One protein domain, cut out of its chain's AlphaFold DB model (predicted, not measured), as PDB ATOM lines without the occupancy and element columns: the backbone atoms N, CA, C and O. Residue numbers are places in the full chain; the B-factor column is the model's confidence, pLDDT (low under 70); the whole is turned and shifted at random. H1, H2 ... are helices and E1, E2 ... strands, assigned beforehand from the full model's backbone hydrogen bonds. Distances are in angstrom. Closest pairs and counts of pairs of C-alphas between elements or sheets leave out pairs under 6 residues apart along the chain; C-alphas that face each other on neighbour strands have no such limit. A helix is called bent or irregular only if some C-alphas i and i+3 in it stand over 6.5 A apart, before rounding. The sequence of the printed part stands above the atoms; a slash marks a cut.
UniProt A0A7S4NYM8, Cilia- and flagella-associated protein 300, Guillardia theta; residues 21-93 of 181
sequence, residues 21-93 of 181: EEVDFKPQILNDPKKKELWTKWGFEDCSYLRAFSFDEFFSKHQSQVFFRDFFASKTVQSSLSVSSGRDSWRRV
ATOM      1  N   GLU A  21     -14.345  39.759 -34.874       96.50
ATOM      2  CA  GLU A  21     -14.118  40.765 -33.842       96.50
ATOM      3  C   GLU A  21     -15.398  41.562 -33.611       96.50
ATOM      4  O   GLU A  21     -16.117  41.886 -34.552       96.50
ATOM      5  N   GLU A  22     -15.718  41.851 -32.352       95.00
ATOM      6  CA  GLU A  22     -16.875  42.677 -32.015       95.00
ATOM      7  C   GLU A  22     -16.544  44.155 -32.229       95.00
ATOM      8  O   GLU A  22     -15.488  44.632 -31.815       95.00
ATOM      9  N   VAL A  23     -17.470  44.887 -32.849       94.38
ATOM     10  CA  VAL A  23     -17.292  46.303 -33.184       94.38
ATOM     11  C   VAL A  23     -18.314  47.143 -32.426       94.38
ATOM     12  O   VAL A  23     -19.471  46.742 -32.283       94.38
ATOM     13  N   ASP A  24     -17.905  48.334 -31.970       89.88
ATOM     14  CA  ASP A  24     -18.852  49.314 -31.427       89.88
ATOM     15  C   ASP A  24     -19.857  49.701 -32.515       89.88
ATOM     16  O   ASP A  24     -19.512  50.287 -33.544       89.88
ATOM     17  N   PHE A  25     -21.116  49.340 -32.291       86.25
ATOM     18  CA  PHE A  25     -22.181  49.521 -33.256       86.25
ATOM     19  C   PHE A  25     -23.338  50.272 -32.633       86.25
ATOM     20  O   PHE A  25     -23.995  49.813 -31.699       86.25
ATOM     21  N   LYS A  26     -23.615  51.434 -33.218       84.44
ATOM     22  CA  LYS A  26     -24.781  52.244 -32.895       84.44
ATOM     23  C   LYS A  26     -25.740  52.164 -34.075       84.44
ATOM     24  O   LYS A  26     -25.453  52.764 -35.115       84.44
ATOM     25  N   PRO A  27     -26.849  51.415 -33.953       81.56
ATOM     26  CA  PRO A  27     -27.789  51.228 -35.046       81.56
ATOM     27  C   PRO A  27     -28.412  52.570 -35.430       81.56
ATOM     28  O   PRO A  27     -29.335  53.053 -34.777       81.56
ATOM     29  N   GLN A  28     -27.937  53.165 -36.527       84.94
ATOM     30  CA  GLN A  28     -28.451  54.458 -36.995       84.94
ATOM     31  C   GLN A  28     -29.945  54.405 -37.333       84.94
ATOM     32  O   GLN A  28     -30.626  55.425 -37.290       84.94
ATOM     33  N   ILE A  29     -30.472  53.211 -37.623       81.62
ATOM     34  CA  ILE A  29     -31.894  52.991 -37.889       81.62
ATOM     35  C   ILE A  29     -32.791  53.404 -36.713       81.62
ATOM     36  O   ILE A  29     -33.918  53.829 -36.950       81.62
ATOM     37  N   LEU A  30     -32.286  53.352 -35.475       83.56
ATOM     38  CA  LEU A  30     -33.024  53.756 -34.273       83.56
ATOM     39  C   LEU A  30     -32.926  55.261 -33.972       83.56
ATOM     40  O   LEU A  30     -33.559  55.735 -33.031       83.56
ATOM     41  N   ASN A  31     -32.172  56.027 -34.768       88.50
ATOM     42  CA  ASN A  31     -32.120  57.487 -34.642       88.50
ATOM     43  C   ASN A  31     -33.361  58.165 -35.251       88.50
ATOM     44  O   ASN A  31     -33.648  59.314 -34.924       88.50
ATOM     45  N   ASP A  32     -34.087  57.473 -36.135       93.25
ATOM     46  CA  ASP A  32     -35.342  57.954 -36.714       93.25
ATOM     47  C   ASP A  32     -36.496  57.745 -35.712       93.25
ATOM     48  O   ASP A  32     -36.791  56.595 -35.364       93.25
ATOM     49  N   PRO A  33     -37.188  58.816 -35.268       92.44
ATOM     50  CA  PRO A  33     -38.276  58.716 -34.300       92.44
ATOM     51  C   PRO A  33     -39.389  57.754 -34.718       92.44
ATOM     52  O   PRO A  33     -39.896  57.023 -33.873       92.44
ATOM     53  N   LYS A  34     -39.738  57.701 -36.012       91.81
ATOM     54  CA  LYS A  34     -40.807  56.817 -36.502       91.81
ATOM     55  C   LYS A  34     -40.397  55.353 -36.421       91.81
ATOM     56  O   LYS A  34     -41.187  54.498 -36.035       91.81
ATOM     57  N   LYS A  35     -39.147  55.050 -36.777       89.75
ATOM     58  CA  LYS A  35     -38.621  53.679 -36.702       89.75
ATOM     59  C   LYS A  35     -38.458  53.234 -35.259       89.75
ATOM     60  O   LYS A  35     -38.740  52.081 -34.956       89.75
ATOM     61  N   LYS A  36     -38.067  54.152 -34.373       89.69
ATOM     62  CA  LYS A  36     -38.011  53.900 -32.935       89.69
ATOM     63  C   LYS A  36     -39.400  53.632 -32.351       89.69
ATOM     64  O   LYS A  36     -39.561  52.666 -31.621       89.69
ATOM     65  N   GLU A  37     -40.404  54.426 -32.720       91.44
ATOM     66  CA  GLU A  37     -41.793  54.194 -32.309       91.44
ATOM     67  C   GLU A  37     -42.275  52.802 -32.739       91.44
ATOM     68  O   GLU A  37     -42.838  52.071 -31.929       91.44
ATOM     69  N   LEU A  38     -41.993  52.394 -33.981       90.19
ATOM     70  CA  LEU A  38     -42.307  51.046 -34.454       90.19
ATOM     71  C   LEU A  38     -41.520  49.966 -33.696       90.19
ATOM     72  O   LEU A  38     -42.106  48.961 -33.305       90.19
ATOM     73  N   TRP A  39     -40.224  50.171 -33.456       87.38
ATOM     74  CA  TRP A  39     -39.377  49.241 -32.702       87.38
ATOM     75  C   TRP A  39     -39.955  48.946 -31.311       87.38
ATOM     76  O   TRP A  39     -40.090  47.784 -30.929       87.38
ATOM     77  N   THR A  40     -40.376  49.992 -30.595       89.44
ATOM     78  CA  THR A  40     -41.033  49.867 -29.290       89.44
ATOM     79  C   THR A  40     -42.441  49.279 -29.421       89.44
ATOM     80  O   THR A  40     -42.796  48.381 -28.663       89.44
ATOM     81  N   LYS A  41     -43.239  49.709 -30.412       88.25
ATOM     82  CA  LYS A  41     -44.606  49.201 -30.647       88.25
ATOM     83  C   LYS A  41     -44.645  47.680 -30.817       88.25
ATOM     84  O   LYS A  41     -45.572  47.042 -30.330       88.25
ATOM     85  N   TRP A  42     -43.659  47.111 -31.508       87.69
ATOM     86  CA  TRP A  42     -43.556  45.668 -31.747       87.69
ATOM     87  C   TRP A  42     -42.811  44.911 -30.633       87.69
ATOM     88  O   TRP A  42     -42.596  43.708 -30.755       87.69
ATOM     89  N   GLY A  43     -42.426  45.588 -29.544       84.88
ATOM     90  CA  GLY A  43     -41.793  44.964 -28.379       84.88
ATOM     91  C   GLY A  43     -40.344  44.526 -28.600       84.88
ATOM     92  O   GLY A  43     -39.805  43.781 -27.783       84.88
ATOM     93  N   PHE A  44     -39.689  44.982 -29.674       86.69
ATOM     94  CA  PHE A  44     -38.299  44.612 -29.967       86.69
ATOM     95  C   PHE A  44     -37.302  45.184 -28.956       86.69
ATOM     96  O   PHE A  44     -36.188  44.683 -28.846       86.69
ATOM     97  N   GLU A  45     -37.682  46.220 -28.213       83.38
ATOM     98  CA  GLU A  45     -36.844  46.807 -27.164       83.38
ATOM     99  C   GLU A  45     -36.559  45.822 -26.024       83.38
ATOM    100  O   GLU A  45     -35.433  45.775 -25.534       83.38
ATOM    101  N   ASP A  46     -37.533  44.974 -25.688       80.06
ATOM    102  CA  ASP A  46     -37.419  44.015 -24.585       80.06
ATOM    103  C   ASP A  46     -37.023  42.610 -25.067       80.06
ATOM    104  O   ASP A  46     -36.373  41.850 -24.349       80.06
ATOM    105  N   CYS A  47     -37.391  42.242 -26.301       81.94
ATOM    106  CA  CYS A  47     -37.178  40.888 -26.821       81.94
ATOM    107  C   CYS A  47     -36.021  40.761 -27.825       81.94
ATOM    108  O   CYS A  47     -35.770  39.665 -28.326       81.94
ATOM    109  N   SER A  48     -35.314  41.851 -28.139       85.56
ATOM    110  CA  SER A  48     -34.212  41.860 -29.108       85.56
ATOM    111  C   SER A  48     -33.034  42.704 -28.636       85.56
ATOM    112  O   SER A  48     -33.170  43.637 -27.855       85.56
ATOM    113  N   TYR A  49     -31.850  42.404 -29.159       86.12
ATOM    114  CA  TYR A  49     -30.675  43.255 -29.015       86.12
ATOM    115  C   TYR A  49     -29.803  43.125 -30.265       86.12
ATOM    116  O   TYR A  49     -29.929  42.172 -31.035       86.12
ATOM    117  N   LEU A  50     -28.937  44.111 -30.484       87.94
ATOM    118  CA  LEU A  50     -28.110  44.207 -31.682       87.94
ATOM    119  C   LEU A  50     -26.632  44.138 -31.307       87.94
ATOM    120  O   LEU A  50     -26.185  44.777 -30.355       87.94
ATOM    121  N   ARG A  51     -25.870  43.373 -32.088       90.75
ATOM    122  CA  ARG A  51     -24.407  43.285 -32.038       90.75
ATOM    123  C   ARG A  51     -23.874  43.342 -33.457       90.75
ATOM    124  O   ARG A  51     -24.523  42.831 -34.367       90.75
ATOM    125  N   ALA A  52     -22.698  43.929 -33.631       93.38
ATOM    126  CA  ALA A  52     -21.998  43.909 -34.904       93.38
ATOM    127  C   ALA A  52     -20.636  43.251 -34.744       93.38
ATOM    128  O   ALA A  52     -19.956  43.428 -33.732       93.38
ATOM    129  N   PHE A  53     -20.251  42.523 -35.783       95.00
ATOM    130  CA  PHE A  53     -18.967  41.859 -35.867       95.00
ATOM    131  C   PHE A  53     -18.335  42.174 -37.218       95.00
ATOM    132  O   PHE A  53     -19.027  42.171 -38.238       95.00
ATOM    133  N   SER A  54     -17.035  42.446 -37.220       95.44
ATOM    134  CA  SER A  54     -16.215  42.438 -38.428       95.44
ATOM    135  C   SER A  54     -15.611  41.056 -38.636       95.44
ATOM    136  O   SER A  54     -15.466  40.286 -37.684       95.44
ATOM    137  N   PHE A  55     -15.251  40.762 -39.879       96.19
ATOM    138  CA  PHE A  55     -14.577  39.532 -40.277       96.19
ATOM    139  C   PHE A  55     -13.432  39.848 -41.247       96.19
ATOM    140  O   PHE A  55     -13.427  40.911 -41.871       96.19
ATOM    141  N   ASP A  56     -12.441  38.964 -41.305       94.75
ATOM    142  CA  ASP A  56     -11.130  39.175 -41.936       94.75
ATOM    143  C   ASP A  56     -11.051  38.752 -43.410       94.75
ATOM    144  O   ASP A  56     -10.214  39.263 -44.151       94.75
ATOM    145  N   GLU A  57     -11.947  37.870 -43.847       91.19
ATOM    146  CA  GLU A  57     -11.937  37.281 -45.190       91.19
ATOM    147  C   GLU A  57     -13.087  37.773 -46.083       91.19
ATOM    148  O   GLU A  57     -14.124  38.242 -45.616       91.19
ATOM    149  N   PHE A  58     -12.950  37.645 -47.406       90.31
ATOM    150  CA  PHE A  58     -14.050  37.972 -48.321       90.31
ATOM    151  C   PHE A  58     -15.170  36.927 -48.230       90.31
ATOM    152  O   PHE A  58     -14.930  35.731 -48.371       90.31
ATOM    153  N   PHE A  59     -16.415  37.376 -48.060       91.31
ATOM    154  CA  PHE A  59     -17.572  36.486 -48.004       91.31
ATOM    155  C   PHE A  59     -18.153  36.210 -49.399       91.31
ATOM    156  O   PHE A  59     -18.589  37.127 -50.098       91.31
ATOM    157  N   SER A  60     -18.244  34.929 -49.766       90.12
ATOM    158  CA  SER A  60     -19.020  34.447 -50.912       90.12
ATOM    159  C   SER A  60     -20.169  33.549 -50.454       90.12
ATOM    160  O   SER A  60     -20.020  32.772 -49.512       90.12
ATOM    161  N   LYS A  61     -21.310  33.583 -51.160       89.06
ATOM    162  CA  LYS A  61     -22.487  32.749 -50.844       89.06
ATOM    163  C   LYS A  61     -22.158  31.254 -50.761       89.06
ATOM    164  O   LYS A  61     -22.725  30.557 -49.923       89.06
ATOM    165  N   HIS A  62     -21.223  30.771 -51.576       89.56
ATOM    166  CA  HIS A  62     -20.785  29.371 -51.565       89.56
ATOM    167  C   HIS A  62     -20.166  28.955 -50.222       89.56
ATOM    168  O   HIS A  62     -20.280  27.806 -49.814       89.56
ATOM    169  N   GLN A  63     -19.593  29.905 -49.483       91.94
ATOM    170  CA  GLN A  63     -18.968  29.672 -48.185       91.94
ATOM    171  C   GLN A  63     -19.942  29.849 -47.011       91.94
ATOM    172  O   GLN A  63     -19.506  29.805 -45.865       91.94
ATOM    173  N   SER A  64     -21.253  30.021 -47.245       92.06
ATOM    174  CA  SER A  64     -22.220  30.323 -46.174       92.06
ATOM    175  C   SER A  64     -22.182  29.305 -45.032       92.06
ATOM    176  O   SER A  64     -22.168  29.690 -43.866       92.06
ATOM    177  N   GLN A  65     -22.100  28.008 -45.343       93.50
ATOM    178  CA  GLN A  65     -21.995  26.969 -44.314       93.50
ATOM    179  C   GLN A  65     -20.741  27.126 -43.444       93.50
ATOM    180  O   GLN A  65     -20.825  27.098 -42.217       93.50
ATOM    181  N   VAL A  66     -19.582  27.337 -44.072       93.19
ATOM    182  CA  VAL A  66     -18.304  27.549 -43.375       93.19
ATOM    183  C   VAL A  66     -18.343  28.834 -42.550       93.19
ATOM    184  O   VAL A  66     -17.996  28.811 -41.372       93.19
ATOM    185  N   PHE A  67     -18.846  29.922 -43.132       95.38
ATOM    186  CA  PHE A  67     -18.986  31.220 -42.484       95.38
ATOM    187  C   PHE A  67     -19.830  31.137 -41.210       95.38
ATOM    188  O   PHE A  67     -19.370  31.537 -40.143       95.38
ATOM    189  N   PHE A  68     -21.045  30.579 -41.281       94.88
ATOM    190  CA  PHE A  68     -21.923  30.494 -40.110       94.88
ATOM    191  C   PHE A  68     -21.402  29.504 -39.067       94.88
ATOM    192  O   PHE A  68     -21.512  29.766 -37.868       94.88
ATOM    193  N   ARG A  69     -20.790  28.392 -39.491       94.56
ATOM    194  CA  ARG A  69     -20.102  27.472 -38.577       94.56
ATOM    195  C   ARG A  69     -19.009  28.192 -37.790       94.56
ATOM    196  O   ARG A  69     -18.995  28.090 -36.564       94.56
ATOM    197  N   ASP A  70     -18.126  28.912 -38.473       95.19
ATOM    198  CA  ASP A  70     -17.006  29.619 -37.850       95.19
ATOM    199  C   ASP A  70     -17.500  30.794 -36.991       95.19
ATOM    200  O   ASP A  70     -17.014  30.987 -35.876       95.19
ATOM    201  N   PHE A  71     -18.543  31.507 -37.436       95.50
ATOM    202  CA  PHE A  71     -19.192  32.577 -36.675       95.50
ATOM    203  C   PHE A  71     -19.703  32.075 -35.328       95.50
ATOM    204  O   PHE A  71     -19.326  32.602 -34.282       95.50
ATOM    205  N   PHE A  72     -20.515  31.015 -35.323       94.12
ATOM    206  CA  PHE A  72     -21.027  30.473 -34.072       94.12
ATOM    207  C   PHE A  72     -19.926  29.797 -33.244       94.12
ATOM    208  O   PHE A  72     -20.040  29.756 -32.023       94.12
ATOM    209  N   ALA A  73     -18.859  29.269 -33.852       93.75
ATOM    210  CA  ALA A  73     -17.743  28.664 -33.121       93.75
ATOM    211  C   ALA A  73     -16.752  29.693 -32.542       93.75
ATOM    212  O   ALA A  73     -15.978  29.359 -31.639       93.75
ATOM    213  N   SER A  74     -16.773  30.939 -33.028       95.00
ATOM    214  CA  SER A  74     -15.868  32.002 -32.598       95.00
ATOM    215  C   SER A  74     -15.999  32.294 -31.105       95.00
ATOM    216  O   SER A  74     -17.088  32.526 -30.579       95.00
ATOM    217  N   LYS A  75     -14.858  32.347 -30.409       93.06
ATOM    218  CA  LYS A  75     -14.805  32.682 -28.977       93.06
ATOM    219  C   LYS A  75     -15.340  34.085 -28.704       93.06
ATOM    220  O   LYS A  75     -16.025  34.276 -27.702       93.06
ATOM    221  N   THR A  76     -15.047  35.036 -29.591       94.12
ATOM    222  CA  THR A  76     -15.531  36.416 -29.491       94.12
ATOM    223  C   THR A  76     -17.055  36.430 -29.528       94.12
ATOM    224  O   THR A  76     -17.685  36.896 -28.581       94.12
ATOM    225  N   VAL A  77     -17.645  35.797 -30.546       93.94
ATOM    226  CA  VAL A  77     -19.102  35.707 -30.724       93.94
ATOM    227  C   VAL A  77     -19.754  34.971 -29.553       93.94
ATOM    228  O   VAL A  77     -20.706  35.468 -28.963       93.94
ATOM    229  N   GLN A  78     -19.204  33.832 -29.132       93.38
ATOM    230  CA  GLN A  78     -19.701  33.055 -27.987       93.38
ATOM    231  C   GLN A  78     -19.681  33.826 -26.660       93.38
ATOM    232  O   GLN A  78     -20.455  33.527 -25.746       93.38
ATOM    233  N   SER A  79     -18.770  34.791 -26.520       91.25
ATOM    234  CA  SER A  79     -18.640  35.589 -25.303       91.25
ATOM    235  C   SER A  79     -19.646  36.740 -25.224       91.25
ATOM    236  O   SER A  79     -20.062  37.088 -24.115       91.25
ATOM    237  N   SER A  80     -20.060  37.295 -26.366       90.94
ATOM    238  CA  SER A  80     -20.874  38.511 -26.434       90.94
ATOM    239  C   SER A  80     -22.292  38.307 -26.962       90.94
ATOM    240  O   SER A  80     -23.170  39.117 -26.638       90.94
ATOM    241  N   LEU A  81     -22.536  37.234 -27.722       91.62
ATOM    242  CA  LEU A  81     -23.840  36.867 -28.260       91.62
ATOM    243  C   LEU A  81     -24.628  36.015 -27.252       91.62
ATOM    244  O   LEU A  81     -24.196  34.956 -26.790       91.62
ATOM    245  N   SER A  82     -25.824  36.487 -26.932       89.75
ATOM    246  CA  SER A  82     -26.863  35.782 -26.188       89.75
ATOM    247  C   SER A  82     -28.060  35.416 -27.073       89.75
ATOM    248  O   SER A  82     -28.382  36.085 -28.051       89.75
ATOM    249  N   VAL A  83     -28.755  34.350 -26.712       87.44
ATOM    250  CA  VAL A  83     -29.981  33.868 -27.344       87.44
ATOM    251  C   VAL A  83     -31.075  33.763 -26.291       87.44
ATOM    252  O   VAL A  83     -30.799  33.492 -25.118       87.44
ATOM    253  N   SER A  84     -32.316  34.003 -26.702       84.56
ATOM    254  CA  SER A  84     -33.466  33.849 -25.816       84.56
ATOM    255  C   SER A  84     -33.715  32.365 -25.549       84.56
ATOM    256  O   SER A  84     -33.804  31.559 -26.473       84.56
ATOM    257  N   SER A  85     -33.822  31.996 -24.274       79.00
ATOM    258  CA  SER A  85     -34.094  30.634 -23.804       79.00
ATOM    259  C   SER A  85     -35.540  30.480 -23.295       79.00
ATOM    260  O   SER A  85     -35.811  29.606 -22.468       79.00
ATOM    261  N   GLY A  86     -36.470  31.319 -23.771       69.88
ATOM    262  CA  GLY A  86     -37.861  31.397 -23.299       69.88
ATOM    263  C   GLY A  86     -38.057  32.430 -22.181       69.88
ATOM    264  O   GLY A  86     -37.066  32.981 -21.707       69.88
ATOM    265  N   ARG A  87     -39.333  32.684 -21.811       60.03
ATOM    266  CA  ARG A  87     -39.858  33.715 -20.868       60.03
ATOM    267  C   ARG A  87     -38.771  34.546 -20.178       60.03
ATOM    268  O   ARG A  87     -38.493  34.358 -18.997       60.03
ATOM    269  N   ASP A  88     -38.178  35.449 -20.951       62.75
ATOM    270  CA  ASP A  88     -37.294  36.510 -20.473       62.75
ATOM    271  C   ASP A  88     -35.906  36.099 -19.938       62.75
ATOM    272  O   ASP A  88     -35.268  36.833 -19.186       62.75
ATOM    273  N   SER A  89     -35.387  34.926 -20.326       79.25
ATOM    274  CA  SER A  89     -34.008  34.540 -19.988       79.25
ATOM    275  C   SER A  89     -33.092  34.535 -21.211       79.25
ATOM    276  O   SER A  89     -33.221  33.702 -22.109       79.25
ATOM    277  N   TRP A  90     -32.120  35.446 -21.222       86.06
ATOM    278  CA  TRP A  90     -31.012  35.440 -22.175       86.06
ATOM    279  C   TRP A  90     -29.914  34.492 -21.695       86.06
ATOM    280  O   TRP A  90     -29.523  34.501 -20.527       86.06
ATOM    281  N   ARG A  91     -29.403  33.653 -22.595       87.75
ATOM    282  CA  ARG A  91     -28.294  32.730 -22.317       87.75
ATOM    283  C   ARG A  91     -27.268  32.802 -23.428       87.75
ATOM    284  O   ARG A  91     -27.587  33.191 -24.539       87.75
ATOM    285  N   ARG A  92     -26.033  32.391 -23.156       87.38
ATOM    286  CA  ARG A  92     -25.025  32.248 -24.214       87.38
ATOM    287  C   ARG A  92     -25.450  31.170 -25.209       87.38
ATOM    288  O   ARG A  92     -26.096  30.203 -24.810       87.38
ATOM    289  N   VAL A  93     -25.029  31.320 -26.466       86.50
ATOM    290  CA  VAL A  93     -25.278  30.353 -27.554       86.50
ATOM    291  C   VAL A  93     -24.871  28.934 -27.140       86.50
ATOM    292  O   VAL A  93     -25.604  27.977 -27.380       86.50
TER     293      VAL A  93
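AT A GLANCE: This is residues 21 to 93 of the 181 residues of the protein "Cilia- and flagella-associated protein 300" of Guillardia theta (UniProt A0A7S4NYM8). This is a loose, open frame: the short strand pair of E1 and E2 stands between two ends, with the small helices H1, H2 and H3 looped out at one end and H4, the longest helix, at the other. From H4 the chain folds back through H5, which packs on E1, to a small hairpin of E3 and E4; within H4, residues 61 to 66 stick out. The printed part has 73 residues, with five named helices and four named strands in the order E1 H1 H2 H3 E2 H4 H5 E3 E4, and two antiparallel sheets of two strands each, E1 - E2 and E3 - E4. The class is mixed, helices and strands; the whole is loose, with a radius of gyration of the C-alphas of 14.9 A and spans of 37 by 28 by 23 A.

HOW THE PARTS SIT: Begin at E1, residues 21 to 23, and find its antiparallel neighbour E2, residues 52 to 55, where N 21 and O 54 are 3.1 A apart and N 54 and O 21 are 2.9 A apart, within hydrogen-bond range. Between them in the chain, H1, residues 28 to 31, and H2, residues 33 to 41, touch only at the corner, their closest C-alphas, of Leu 30 and Lys 36, being 5.2 A apart. H2 and H3, residues 44 to 47, are close but not clearly touching, with C-alphas 39 and 45 closest at 6.6 A. Beyond E2, H4, residues 61 to 73, is close to but not clearly touching H5, residues 75 to 80: the closest C-alphas, of Phe 71 and Val 77, are 6.7 A apart, and the lines are only just about perpendicular at 72 degrees. The closest C-alphas of E1 and H5, of Glu 21 and Thr 76, are 6.3 A apart. E3, residues 82 to 84, and E4, residues 90 to 92, form an antiparallel hairpin, with N 83 and O 91 within hydrogen-bond range at 2.7 A. Each O i to N i+4 pair is within hydrogen-bond range in H2 and H5, and 7 of 9 are in H4; H1 and H3 are too short for such a pair.

IN THESE COORDINATES: Find C-alpha 21, where E1 begins, at (-14.118, 40.765, -33.842). H2 runs 12.0 A from C-alpha 33 at (-38.276, 58.716, -34.300), and E2 10.2 A. H4 runs 18.8 A and is irregular, with C-alphas 62 and 65 7.7 A apart. E4 ends at C-alpha 92, (-25.025, 32.248, -24.214).

THE WHOLE: Look to Pro 33 and His 62 for the C-alphas farthest apart, 38.3 A. The printed part has no cut, and its links between named elements are tight. Mean pLDDT of the printed part is 88.8; residues 86 to 88 are under 70.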